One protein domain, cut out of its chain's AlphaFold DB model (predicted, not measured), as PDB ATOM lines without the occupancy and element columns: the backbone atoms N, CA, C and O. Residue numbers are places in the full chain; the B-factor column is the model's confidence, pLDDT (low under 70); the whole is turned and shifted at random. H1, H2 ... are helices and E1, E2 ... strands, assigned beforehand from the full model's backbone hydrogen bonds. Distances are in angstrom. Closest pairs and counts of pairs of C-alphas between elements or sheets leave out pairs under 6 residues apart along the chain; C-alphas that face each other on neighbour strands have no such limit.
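Overview. This is residues 35 to 107 of the 379 residues of an uncharacterized protein of Ignavibacteriaceae bacterium (UniProt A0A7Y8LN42). One twisted antiparallel sheet of five short strands forms a wall, and two short helices, H1 and H2, gather on one side of it, steeply tilted to each other and each only grazing the sheet. E2 and E3 lie nearest to the middle of the domain, while E4 and E5 make the two edges of the sheet. The printed part has 73 residues, with named elements in the order E1 H1 E2 E3 E4 H2 E5; the sheet order is E4 E3 E2 E1 E5. The class is mixed, helices and strands, with 36 residues, under half of those printed, in named elements. The whole is compact, with a radius of gyration of the C-alphas of 11.3 A, and spans 34 by 24 by 22 A.

Arrangement. In the sheet, E2, residues 63 to 66, and E3, residues 74 to 77, form an antiparallel hairpin at 164 degrees, with N 76 and O 64 2.8 A apart, within hydrogen-bond range. E3 forms a second hairpin with the edge strand E4, residues 80 to 83, where N 75 and O 82 are 2.8 A apart. E2, E3 and E4 are a meander, each strand the antiparallel neighbour of the one before. E1, residues 35 to 37, is the other neighbour of E2, antiparallel at 153 degrees, with N 65 and O 35 2.8 A apart. The edge strand E5, residues 101 to 103, is antiparallel to E1 at 157 degrees, with N 102 and O 36 2.9 A apart. From edge to edge the strands' lines turn by 97 degrees. H1, residues 42 to 51, is on the sheet but only grazes it, with residues 45 to 49; its closest C-alphas to E3 are those of Gln 49 and Ile 77, 7.8 A apart. H2, residues 89 to 96, is on the sheet and only grazes it too, with residues 92 to 96; its closest C-alphas to E2 are those of Ile 95 and Ala 65, 7.9 A apart. H1 and H2 are close but not clearly touching, with the closest C-alphas, those of Ile 48 and Thr 91, 7.0 A apart, at a steep tilt of 50 degrees, opposite ways. In H1 and H2 every O i to N i+4 pair is within hydrogen-bond range.

Along the chain. E2 measures 10.1 A from first to last C-alpha, E3 9.7 A and E4 10.2 A. E1 begins at C-alpha 35, (-22.064, 8.540, -33.320), and measures 6.5 A; E5 measures 6.2 A and ends at C-alpha 103, (-19.454, 12.264, -33.310). H1 is 14.4 A long from C-alpha 42 at (-17.365, -5.189, -43.449), and H2 is 10.4 A long.

Size, cuts and confidence. The two C-alphas farthest apart are those of Asp 55 and Ser 107, 35.1 A. The printed part has no cut. The link from H1 to E2, 11 residues, is long. Mean pLDDT of the printed part is 81.7; residues 39 to 41, 99 and 105 to 107 are under 70.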
ATOM      1  N   PHE A  35     -22.978   8.637 -32.189       86.06
ATOM      2  CA  PHE A  35     -22.064   8.540 -33.320       86.06
ATOM      3  C   PHE A  35     -22.581   7.709 -34.482       86.06
ATOM      4  O   PHE A  35     -23.310   6.740 -34.298       86.06
ATOM      5  N   GLN A  36     -22.103   8.037 -35.677       83.44
ATOM      6  CA  GLN A  36     -22.200   7.175 -36.850       83.44
ATOM      7  C   GLN A  36     -20.937   6.313 -36.971       83.44
ATOM      8  O   GLN A  36     -19.822   6.808 -36.796       83.44
ATOM      9  N   MET A  37     -21.106   5.023 -37.255       81.69
ATOM     10  CA  MET A  37     -20.002   4.099 -37.526       81.69
ATOM     11  C   MET A  37     -19.571   4.218 -38.992       81.69
ATOM     12  O   MET A  37     -20.412   4.172 -39.889       81.69
ATOM     13  N   GLU A  38     -18.267   4.333 -39.252       76.00
ATOM     14  CA  GLU A  38     -17.742   4.287 -40.622       76.00
ATOM     15  C   GLU A  38     -17.608   2.835 -41.130       76.00
ATOM     16  O   GLU A  38     -17.125   1.975 -40.383       76.00
ATOM     17  N   PRO A  39     -17.980   2.540 -42.394       66.31
ATOM     18  CA  PRO A  39     -17.916   1.198 -42.978       66.31
ATOM     19  C   PRO A  39     -16.470   0.831 -43.350       66.31
ATOM     20  O   PRO A  39     -16.075   0.858 -44.514       66.31
ATOM     21  N   PHE A  40     -15.654   0.565 -42.330       61.34
ATOM     22  CA  PHE A  40     -14.257   0.139 -42.467       61.34
ATOM     23  C   PHE A  40     -14.065  -1.359 -42.183       61.34
ATOM     24  O   PHE A  40     -13.111  -1.965 -42.663       61.34
ATOM     25  N   ASP A  41     -14.966  -1.953 -41.398       68.25
ATOM     26  CA  ASP A  41     -14.972  -3.378 -41.068       68.25
ATOM     27  C   ASP A  41     -16.275  -4.014 -41.565       68.25
ATOM     28  O   ASP A  41     -17.282  -4.061 -40.849       68.25
ATOM     29  N   ASP A  42     -16.236  -4.515 -42.801       74.25
ATOM     30  CA  ASP A  42     -17.365  -5.189 -43.449       74.25
ATOM     31  C   ASP A  42     -17.913  -6.340 -42.584       74.25
ATOM     32  O   ASP A  42     -19.117  -6.598 -42.571       74.25
ATOM     33  N   SER A  43     -17.052  -7.008 -41.803       80.12
ATOM     34  CA  SER A  43     -17.438  -8.157 -40.979       80.12
ATOM     35  C   SER A  43     -18.303  -7.756 -39.783       80.12
ATOM     36  O   SER A  43     -19.288  -8.433 -39.477       80.12
ATOM     37  N   LEU A  44     -17.994  -6.627 -39.135       83.19
ATOM     38  CA  LEU A  44     -18.792  -6.107 -38.028       83.19
ATOM     39  C   LEU A  44     -20.139  -5.567 -38.524       83.19
ATOM     40  O   LEU A  44     -21.162  -5.827 -37.895       83.19
ATOM     41  N   PHE A  45     -20.159  -4.875 -39.664       85.25
ATOM     42  CA  PHE A  45     -21.387  -4.324 -40.250       85.25
ATOM     43  C   PHE A  45     -22.365  -5.425 -40.661       85.25
ATOM     44  O   PHE A  45     -23.567  -5.318 -40.397       85.25
ATOM     45  N   ILE A  46     -21.852  -6.509 -41.251       83.88
ATOM     46  CA  ILE A  46     -22.643  -7.703 -41.562       83.88
ATOM     47  C   ILE A  46     -23.130  -8.370 -40.271       83.88
ATOM     48  O   ILE A  46     -24.314  -8.690 -40.172       83.88
ATOM     49  N   LYS A  47     -22.263  -8.530 -39.256       89.19
ATOM     50  CA  LYS A  47     -22.641  -9.148 -37.972       89.19
ATOM     51  C   LYS A  47     -23.784  -8.390 -37.294       89.19
ATOM     52  O   LYS A  47     -24.775  -9.010 -36.920       89.19
ATOM     53  N   ILE A  48     -23.690  -7.063 -37.203       88.38
ATOM     54  CA  ILE A  48     -24.733  -6.205 -36.618       88.38
ATOM     55  C   ILE A  48     -26.075  -6.415 -37.330       88.38
ATOM     56  O   ILE A  48     -27.084  -6.649 -36.674       88.38
ATOM     57  N   GLN A  49     -26.086  -6.377 -38.663       87.56
ATOM     58  CA  GLN A  49     -27.304  -6.567 -39.459       87.56
ATOM     59  C   GLN A  49     -27.877  -7.983 -39.334       87.56
ATOM     60  O   GLN A  49     -29.092  -8.147 -39.244       87.56
ATOM     61  N   SER A  50     -27.014  -8.998 -39.258       88.56
ATOM     62  CA  SER A  50     -27.438 -10.389 -39.084       88.56
ATOM     63  C   SER A  50     -28.093 -10.650 -37.721       88.56
ATOM     64  O   SER A  50     -29.050 -11.417 -37.653       88.56
ATOM     65  N   GLU A  51     -27.646  -9.977 -36.650       90.19
ATOM     66  CA  GLU A  51     -28.233 -10.113 -35.304       90.19
ATOM     67  C   GLU A  51     -29.657  -9.546 -35.211       90.19
ATOM     68  O   GLU A  51     -30.432  -9.965 -34.353       90.19
ATOM     69  N   VAL A  52     -30.023  -8.636 -36.117       89.81
ATOM     70  CA  VAL A  52     -31.386  -8.094 -36.243       89.81
ATOM     71  C   VAL A  52     -32.120  -8.612 -37.484       89.81
ATOM     72  O   VAL A  52     -33.130  -8.039 -37.886       89.81
ATOM     73  N   PHE A  53     -31.637  -9.715 -38.066       87.25
ATOM     74  CA  PHE A  53     -32.270 -10.436 -39.175       87.25
ATOM     75  C   PHE A  53     -32.485  -9.605 -40.456       87.25
ATOM     76  O   PHE A  53     -33.454  -9.819 -41.184       87.25
ATOM     77  N   ILE A  54     -31.582  -8.667 -40.758       83.62
ATOM     78  CA  ILE A  54     -31.571  -7.952 -42.042       83.62
ATOM     79  C   ILE A  54     -30.885  -8.834 -43.098       83.62
ATOM     80  O   ILE A  54     -29.696  -9.133 -42.979       83.62
ATOM     81  N   ASP A  55     -31.629  -9.217 -44.140       77.56
ATOM     82  CA  ASP A  55     -31.163 -10.044 -45.262       77.56
ATOM     83  C   ASP A  55     -31.648  -9.452 -46.610       77.56
ATOM     84  O   ASP A  55     -32.855  -9.235 -46.769       77.56
ATOM     85  N   PRO A  56     -30.757  -9.153 -47.580       81.62
ATOM     86  CA  PRO A  56     -29.301  -9.286 -47.509       81.62
ATOM     87  C   PRO A  56     -28.647  -8.205 -46.635       81.62
ATOM     88  O   PRO A  56     -29.052  -7.038 -46.694       81.62
ATOM     89  N   PRO A  57     -27.605  -8.553 -45.856       82.62
ATOM     90  CA  PRO A  57     -26.835  -7.568 -45.114       82.62
ATOM     91  C   PRO A  57     -26.055  -6.678 -46.085       82.62
ATOM     92  O   PRO A  57     -25.479  -7.143 -47.069       82.62
ATOM     93  N   ASP A  58     -26.012  -5.385 -45.789       78.56
ATOM     94  CA  ASP A  58     -25.306  -4.397 -46.596       78.56
ATOM     95  C   ASP A  58     -24.061  -3.902 -45.847       78.56
ATOM     96  O   ASP A  58     -24.196  -3.140 -44.888       78.56
ATOM     97  N   PRO A  59     -22.839  -4.280 -46.257       73.88
ATOM     98  CA  PRO A  59     -21.613  -3.867 -45.567       73.88
ATOM     99  C   PRO A  59     -21.404  -2.342 -45.560       73.88
ATOM    100  O   PRO A  59     -20.585  -1.841 -44.798       73.88
ATOM    101  N   LYS A  60     -22.167  -1.588 -46.366       77.25
ATOM    102  CA  LYS A  60     -22.126  -0.122 -46.448       77.25
ATOM    103  C   LYS A  60     -23.345   0.552 -45.812       77.25
ATOM    104  O   LYS A  60     -23.574   1.737 -46.050       77.25
ATOM    105  N   ALA A  61     -24.137  -0.185 -45.032       75.94
ATOM    106  CA  ALA A  61     -25.287   0.366 -44.331       75.94
ATOM    107  C   ALA A  61     -24.871   1.504 -43.390       75.94
ATOM    108  O   ALA A  61     -23.882   1.405 -42.670       75.94
ATOM    109  N   GLU A  62     -25.666   2.569 -43.352       81.88
ATOM    110  CA  GLU A  62     -25.524   3.598 -42.328       81.88
ATOM    111  C   GLU A  62     -25.970   3.034 -40.974       81.88
ATOM    112  O   GLU A  62     -27.117   2.595 -40.831       81.88
ATOM    113  N   ILE A  63     -25.051   3.043 -40.003       85.06
ATOM    114  CA  ILE A  63     -25.283   2.586 -38.633       85.06
ATOM    115  C   ILE A  63     -24.972   3.739 -37.675       85.06
ATOM    116  O   ILE A  63     -23.828   4.191 -37.591       85.06
ATOM    117  N   ILE A  64     -25.984   4.203 -36.942       86.44
ATOM    118  CA  ILE A  64     -25.867   5.273 -35.944       86.44
ATOM    119  C   ILE A  64     -26.177   4.700 -34.567       86.44
ATOM    120  O   ILE A  64     -27.250   4.143 -34.359       86.44
ATOM    121  N   ALA A  65     -25.261   4.858 -33.621       87.94
ATOM    122  CA  ALA A  65     -25.456   4.486 -32.229       87.94
ATOM    123  C   ALA A  65     -25.811   5.716 -31.392       87.94
ATOM    124  O   ALA A  65     -25.073   6.703 -31.384       87.94
ATOM    125  N   ASP A  66     -26.913   5.623 -30.653       86.50
ATOM    126  CA  ASP A  66     -27.281   6.570 -29.608       86.50
ATOM    127  C   ASP A  66     -27.253   5.866 -28.253       86.50
ATOM    128  O   ASP A  66     -28.131   5.078 -27.908       86.50
ATOM    129  N   LEU A  67     -26.190   6.129 -27.504       88.31
ATOM    130  CA  LEU A  67     -25.880   5.551 -26.202       88.31
ATOM    131  C   LEU A  67     -25.935   6.597 -25.079       88.31
ATOM    132  O   LEU A  67     -25.502   6.307 -23.963       88.31
ATOM    133  N   ARG A  68     -26.425   7.812 -25.370       83.62
ATOM    134  CA  ARG A  68     -26.431   8.948 -24.431       83.62
ATOM    135  C   ARG A  68     -27.305   8.691 -23.206       83.62
ATOM    136  O   ARG A  68     -26.919   9.051 -22.100       83.62
ATOM    137  N   ASP A  69     -28.466   8.075 -23.410       82.00
ATOM    138  CA  ASP A  69     -29.374   7.665 -22.338       82.00
ATOM    139  C   ASP A  69     -29.160   6.181 -22.028       82.00
ATOM    140  O   ASP A  69     -29.449   5.317 -22.857       82.00
ATOM    141  N   ALA A  70     -28.678   5.878 -20.821       78.38
ATOM    142  CA  ALA A  70     -28.439   4.510 -20.365       78.38
ATOM    143  C   ALA A  70     -29.702   3.626 -20.390       78.38
ATOM    144  O   ALA A  70     -29.582   2.406 -20.490       78.38
ATOM    145  N   ASN A  71     -30.898   4.222 -20.334       78.06
ATOM    146  CA  ASN A  71     -32.165   3.490 -20.332       78.06
ATOM    147  C   ASN A  71     -32.760   3.291 -21.735       78.06
ATOM    148  O   ASN A  71     -33.573   2.388 -21.919       78.06
ATOM    149  N   ASN A  72     -32.356   4.100 -22.722       82.06
ATOM    150  CA  ASN A  72     -32.932   4.122 -24.074       82.06
ATOM    151  C   ASN A  72     -31.853   4.074 -25.164       82.06
ATOM    152  O   ASN A  72     -31.903   4.802 -26.156       82.06
ATOM    153  N   GLN A  73     -30.861   3.208 -24.981       89.50
ATOM    154  CA  GLN A  73     -29.804   3.026 -25.968       89.50
ATOM    155  C   GLN A  73     -30.371   2.395 -27.246       89.50
ATOM    156  O   GLN A  73     -31.059   1.370 -27.190       89.50
ATOM    157  N   THR A  74     -30.056   2.972 -28.403       89.81
ATOM    158  CA  THR A  74     -30.551   2.500 -29.704       89.81
ATOM    159  C   THR A  74     -29.460   2.471 -30.765       89.81
ATOM    160  O   THR A  74     -28.449   3.170 -30.684       89.81
ATOM    161  N   LEU A  75     -29.679   1.631 -31.772       90.81
ATOM    162  CA  LEU A  75     -28.905   1.580 -32.999       90.81
ATOM    163  C   LEU A  75     -29.856   1.826 -34.175       90.81
ATOM    164  O   LEU A  75     -30.786   1.052 -34.388       90.81
ATOM    165  N   SER A  76     -29.646   2.897 -34.931       87.31
ATOM    166  CA  SER A  76     -30.333   3.132 -36.200       87.31
ATOM    167  C   SER A  76     -29.561   2.443 -37.315       87.31
ATOM    168  O   SER A  76     -28.382   2.734 -37.503       87.31
ATOM    169  N   ILE A  77     -30.208   1.548 -38.056       85.94
ATOM    170  CA  ILE A  77     -29.647   0.900 -39.245       85.94
ATOM    171  C   ILE A  77     -30.530   1.287 -40.427       85.94
ATOM    172  O   ILE A  77     -31.720   0.967 -40.441       85.94
ATOM    173  N   LYS A  78     -29.975   2.012 -41.409       79.62
ATOM    174  CA  LYS A  78     -30.726   2.540 -42.571       79.62
ATOM    175  C   LYS A  78     -32.017   3.290 -42.174       79.62
ATOM    176  O   LYS A  78     -33.052   3.153 -42.822       79.62
ATOM    177  N   GLY A  79     -31.971   4.045 -41.075       71.12
ATOM    178  CA  GLY A  79     -33.111   4.814 -40.560       71.12
ATOM    179  C   GLY A  79     -34.119   4.023 -39.715       71.12
ATOM    180  O   GLY A  79     -35.065   4.621 -39.207       71.12
ATOM    181  N   THR A  80     -33.929   2.713 -39.526       80.12
ATOM    182  CA  THR A  80     -34.764   1.892 -38.634       80.12
ATOM    183  C   THR A  80     -34.096   1.740 -37.272       80.12
ATOM    184  O   THR A  80     -32.931   1.361 -37.199       80.12
ATOM    185  N   LEU A  81     -34.831   2.020 -36.192       86.81
ATOM    186  CA  LEU A  81     -34.310   1.972 -34.824       86.81
ATOM    187  C   LEU A  81     -34.450   0.581 -34.205       86.81
ATOM    188  O   LEU A  81     -35.550   0.040 -34.099       86.81
ATOM    189  N   TYR A  82     -33.333   0.061 -33.712       89.56
ATOM    190  CA  TYR A  82     -33.252  -1.175 -32.951       89.56
ATOM    191  C   TYR A  82     -32.804  -0.868 -31.518       89.56
ATOM    192  O   TYR A  82     -31.850  -0.107 -31.326       89.56
ATOM    193  N   PRO A  83     -33.442  -1.449 -30.488       90.69
ATOM    194  CA  PRO A  83     -32.948  -1.343 -29.119       90.69
ATOM    195  C   PRO A  83     -31.526  -1.897 -29.026       90.69
ATOM    196  O   PRO A  83     -31.261  -2.998 -29.501       90.69
ATOM    197  N   PHE A  84     -30.609  -1.188 -28.370       90.62
ATOM    198  CA  PHE A  84     -29.219  -1.643 -28.257       90.62
ATOM    199  C   PHE A  84     -29.113  -2.984 -27.512       90.62
ATOM    200  O   PHE A  84     -28.237  -3.801 -27.787       90.62
ATOM    201  N   LEU A  85     -30.062  -3.264 -26.615       87.81
ATOM    202  CA  LEU A  85     -30.173  -4.547 -25.923       87.81
ATOM    203  C   LEU A  85     -30.492  -5.737 -26.841       87.81
ATOM    204  O   LEU A  85     -30.259  -6.868 -26.420       87.81
ATOM    205  N   ALA A  86     -30.980  -5.502 -28.063       87.25
ATOM    206  CA  ALA A  86     -31.239  -6.558 -29.041       87.25
ATOM    207  C   ALA A  86     -29.949  -7.224 -29.552       87.25
ATOM    208  O   ALA A  86     -29.996  -8.357 -30.019       87.25
ATOM    209  N   PHE A  87     -28.800  -6.549 -29.425       91.69
ATOM    210  CA  PHE A  87     -27.499  -7.074 -29.835       91.69
ATOM    211  C   PHE A  87     -26.826  -7.869 -28.716       91.69
ATOM    212  O   PHE A  87     -26.984  -7.572 -27.525       91.69
ATOM    213  N   SER A  88     -26.006  -8.847 -29.095       91.50
ATOM    214  CA  SER A  88     -25.215  -9.652 -28.166       91.50
ATOM    215  C   SER A  88     -24.233  -8.784 -27.354       91.50
ATOM    216  O   SER A  88     -23.761  -7.754 -27.845       91.50
ATOM    217  N   PRO A  89     -23.867  -9.173 -26.113       90.75
ATOM    218  CA  PRO A  89     -22.912  -8.409 -25.304       90.75
ATOM    219  C   PRO A  89     -21.571  -8.168 -26.009       90.75
ATOM    220  O   PRO A  89     -20.987  -7.095 -25.874       90.75
ATOM    221  N   GLU A  90     -21.114  -9.142 -26.799       88.44
ATOM    222  CA  GLU A  90     -19.897  -9.028 -27.602       88.44
ATOM    223  C   GLU A  90     -20.043  -7.960 -28.696       88.44
ATOM    224  O   GLU A  90     -19.175  -7.101 -28.848       88.44
ATOM    225  N   THR A  91     -21.149  -7.977 -29.442       89.38
ATOM    226  CA  THR A  91     -21.408  -7.001 -30.508       89.38
ATOM    227  C   THR A  91     -21.607  -5.599 -29.942       89.38
ATOM    228  O   THR A  91     -21.035  -4.648 -30.471       89.38
ATOM    229  N   ARG A  92     -22.293  -5.457 -28.801       89.81
ATOM    230  CA  ARG A  92     -22.397  -4.178 -28.082       89.81
ATOM    231  C   ARG A  92     -21.035  -3.623 -27.675       89.81
ATOM    232  O   ARG A  92     -20.775  -2.444 -27.908       89.81
ATOM    233  N   ALA A  93     -20.161  -4.463 -27.117       86.31
ATOM    234  CA  ALA A  93     -18.807  -4.054 -26.758       86.31
ATOM    235  C   ALA A  93     -18.030  -3.587 -27.997       86.31
ATOM    236  O   ALA A  93     -17.448  -2.508 -27.975       86.31
ATOM    237  N   ARG A  94     -18.104  -4.331 -29.110       85.56
ATOM    238  CA  ARG A  94     -17.455  -3.950 -30.377       85.56
ATOM    239  C   ARG A  94     -17.995  -2.643 -30.965       85.56
ATOM    240  O   ARG A  94     -17.204  -1.857 -31.477       85.56
ATOM    241  N   ILE A  95     -19.302  -2.381 -30.867       86.06
ATOM    242  CA  ILE A  95     -19.913  -1.102 -31.272       86.06
ATOM    243  C   ILE A  95     -19.401   0.039 -30.376       86.06
ATOM    244  O   ILE A  95     -19.008   1.101 -30.864       86.06
ATOM    245  N   GLN A  96     -19.350  -0.176 -29.059       85.06
ATOM    246  CA  GLN A  96     -18.867   0.813 -28.093       85.06
ATOM    247  C   GLN A  96     -17.376   1.118 -28.244       85.06
ATOM    248  O   GLN A  96     -16.990   2.277 -28.127       85.06
ATOM    249  N   THR A  97     -16.542   0.130 -28.553       82.19
ATOM    250  CA  THR A  97     -15.097   0.315 -28.741       82.19
ATOM    251  C   THR A  97     -14.712   0.573 -30.197       82.19
ATOM    252  O   THR A  97     -13.527   0.543 -30.524       82.19
ATOM    253  N   PHE A  98     -15.686   0.789 -31.090       79.44
ATOM    254  CA  PHE A  98     -15.405   0.948 -32.512       79.44
ATOM    255  C   PHE A  98     -14.488   2.165 -32.754       79.44
ATOM    256  O   PHE A  98     -14.805   3.263 -32.295       79.44
ATOM    257  N   PRO A  99     -13.346   2.011 -33.444       66.56
ATOM    258  CA  PRO A  99     -12.334   3.068 -33.509       66.56
ATOM    259  C   PRO A  99     -12.634   4.179 -34.533       66.56
ATOM    260  O   PRO A  99     -11.999   5.233 -34.478       66.56
ATOM    261  N   PHE A 100     -13.570   3.963 -35.464       72.31
ATOM    262  CA  PHE A 100     -13.898   4.896 -36.551       72.31
ATOM    263  C   PHE A 100     -15.332   5.421 -36.400       72.31
ATOM    264  O   PHE A 100     -16.287   4.868 -36.944       72.31
ATOM    265  N   LYS A 101     -15.488   6.462 -35.577       76.81
ATOM    266  CA  LYS A 101     -16.784   7.043 -35.208       76.81
ATOM    267  C   LYS A 101     -16.851   8.512 -35.601       76.81
ATOM    268  O   LYS A 101     -15.932   9.271 -35.298       76.81
ATOM    269  N   ILE A 102     -17.972   8.922 -36.180       73.88
ATOM    270  CA  ILE A 102     -18.297  10.330 -36.418       73.88
ATOM    271  C   ILE A 102     -19.181  10.797 -35.264       73.88
ATOM    272  O   ILE A 102     -20.306  10.321 -35.136       73.88
ATOM    273  N   ASN A 103     -18.683  11.702 -34.419       78.31
ATOM    274  CA  ASN A 103     -19.454  12.264 -33.310       78.31
ATOM    275  C   ASN A 103     -20.590  13.157 -33.840       78.31
ATOM    276  O   ASN A 103     -20.338  14.170 -34.492       78.31
ATOM    277  N   LEU A 104     -21.835  12.784 -33.550       76.88
ATOM    278  CA  LEU A 104     -23.031  13.496 -34.001       76.88
ATOM    279  C   LEU A 104     -23.558  14.497 -32.957       76.88
ATOM    280  O   LEU A 104     -24.480  15.252 -33.260       76.88
ATOM    281  N   SER A 105     -23.016  14.517 -31.728       64.38
ATOM    282  CA  SER A 105     -23.464  15.442 -30.673       64.38
ATOM    283  C   SER A 105     -22.775  16.807 -30.694       64.38
ATOM    284  O   SER A 105     -23.194  17.711 -29.974       64.38
ATOM    285  N   GLU A 106     -21.725  16.991 -31.494       54.72
ATOM    286  CA  GLU A 106     -21.003  18.264 -31.546       54.72
ATOM    287  C   GLU A 106     -21.697  19.292 -32.450       54.72
ATOM    288  O   GLU A 106     -21.842  19.095 -33.658       54.72
ATOM    289  N   SER A 107     -22.055  20.445 -31.879       46.94
ATOM    290  CA  SER A 107     -22.566  21.590 -32.632       46.94
ATOM    291  C   SER A 107     -21.479  22.182 -33.538       46.94
ATOM    292  O   SER A 107     -20.356  22.470 -33.119       46.94
TER     293      SER A 107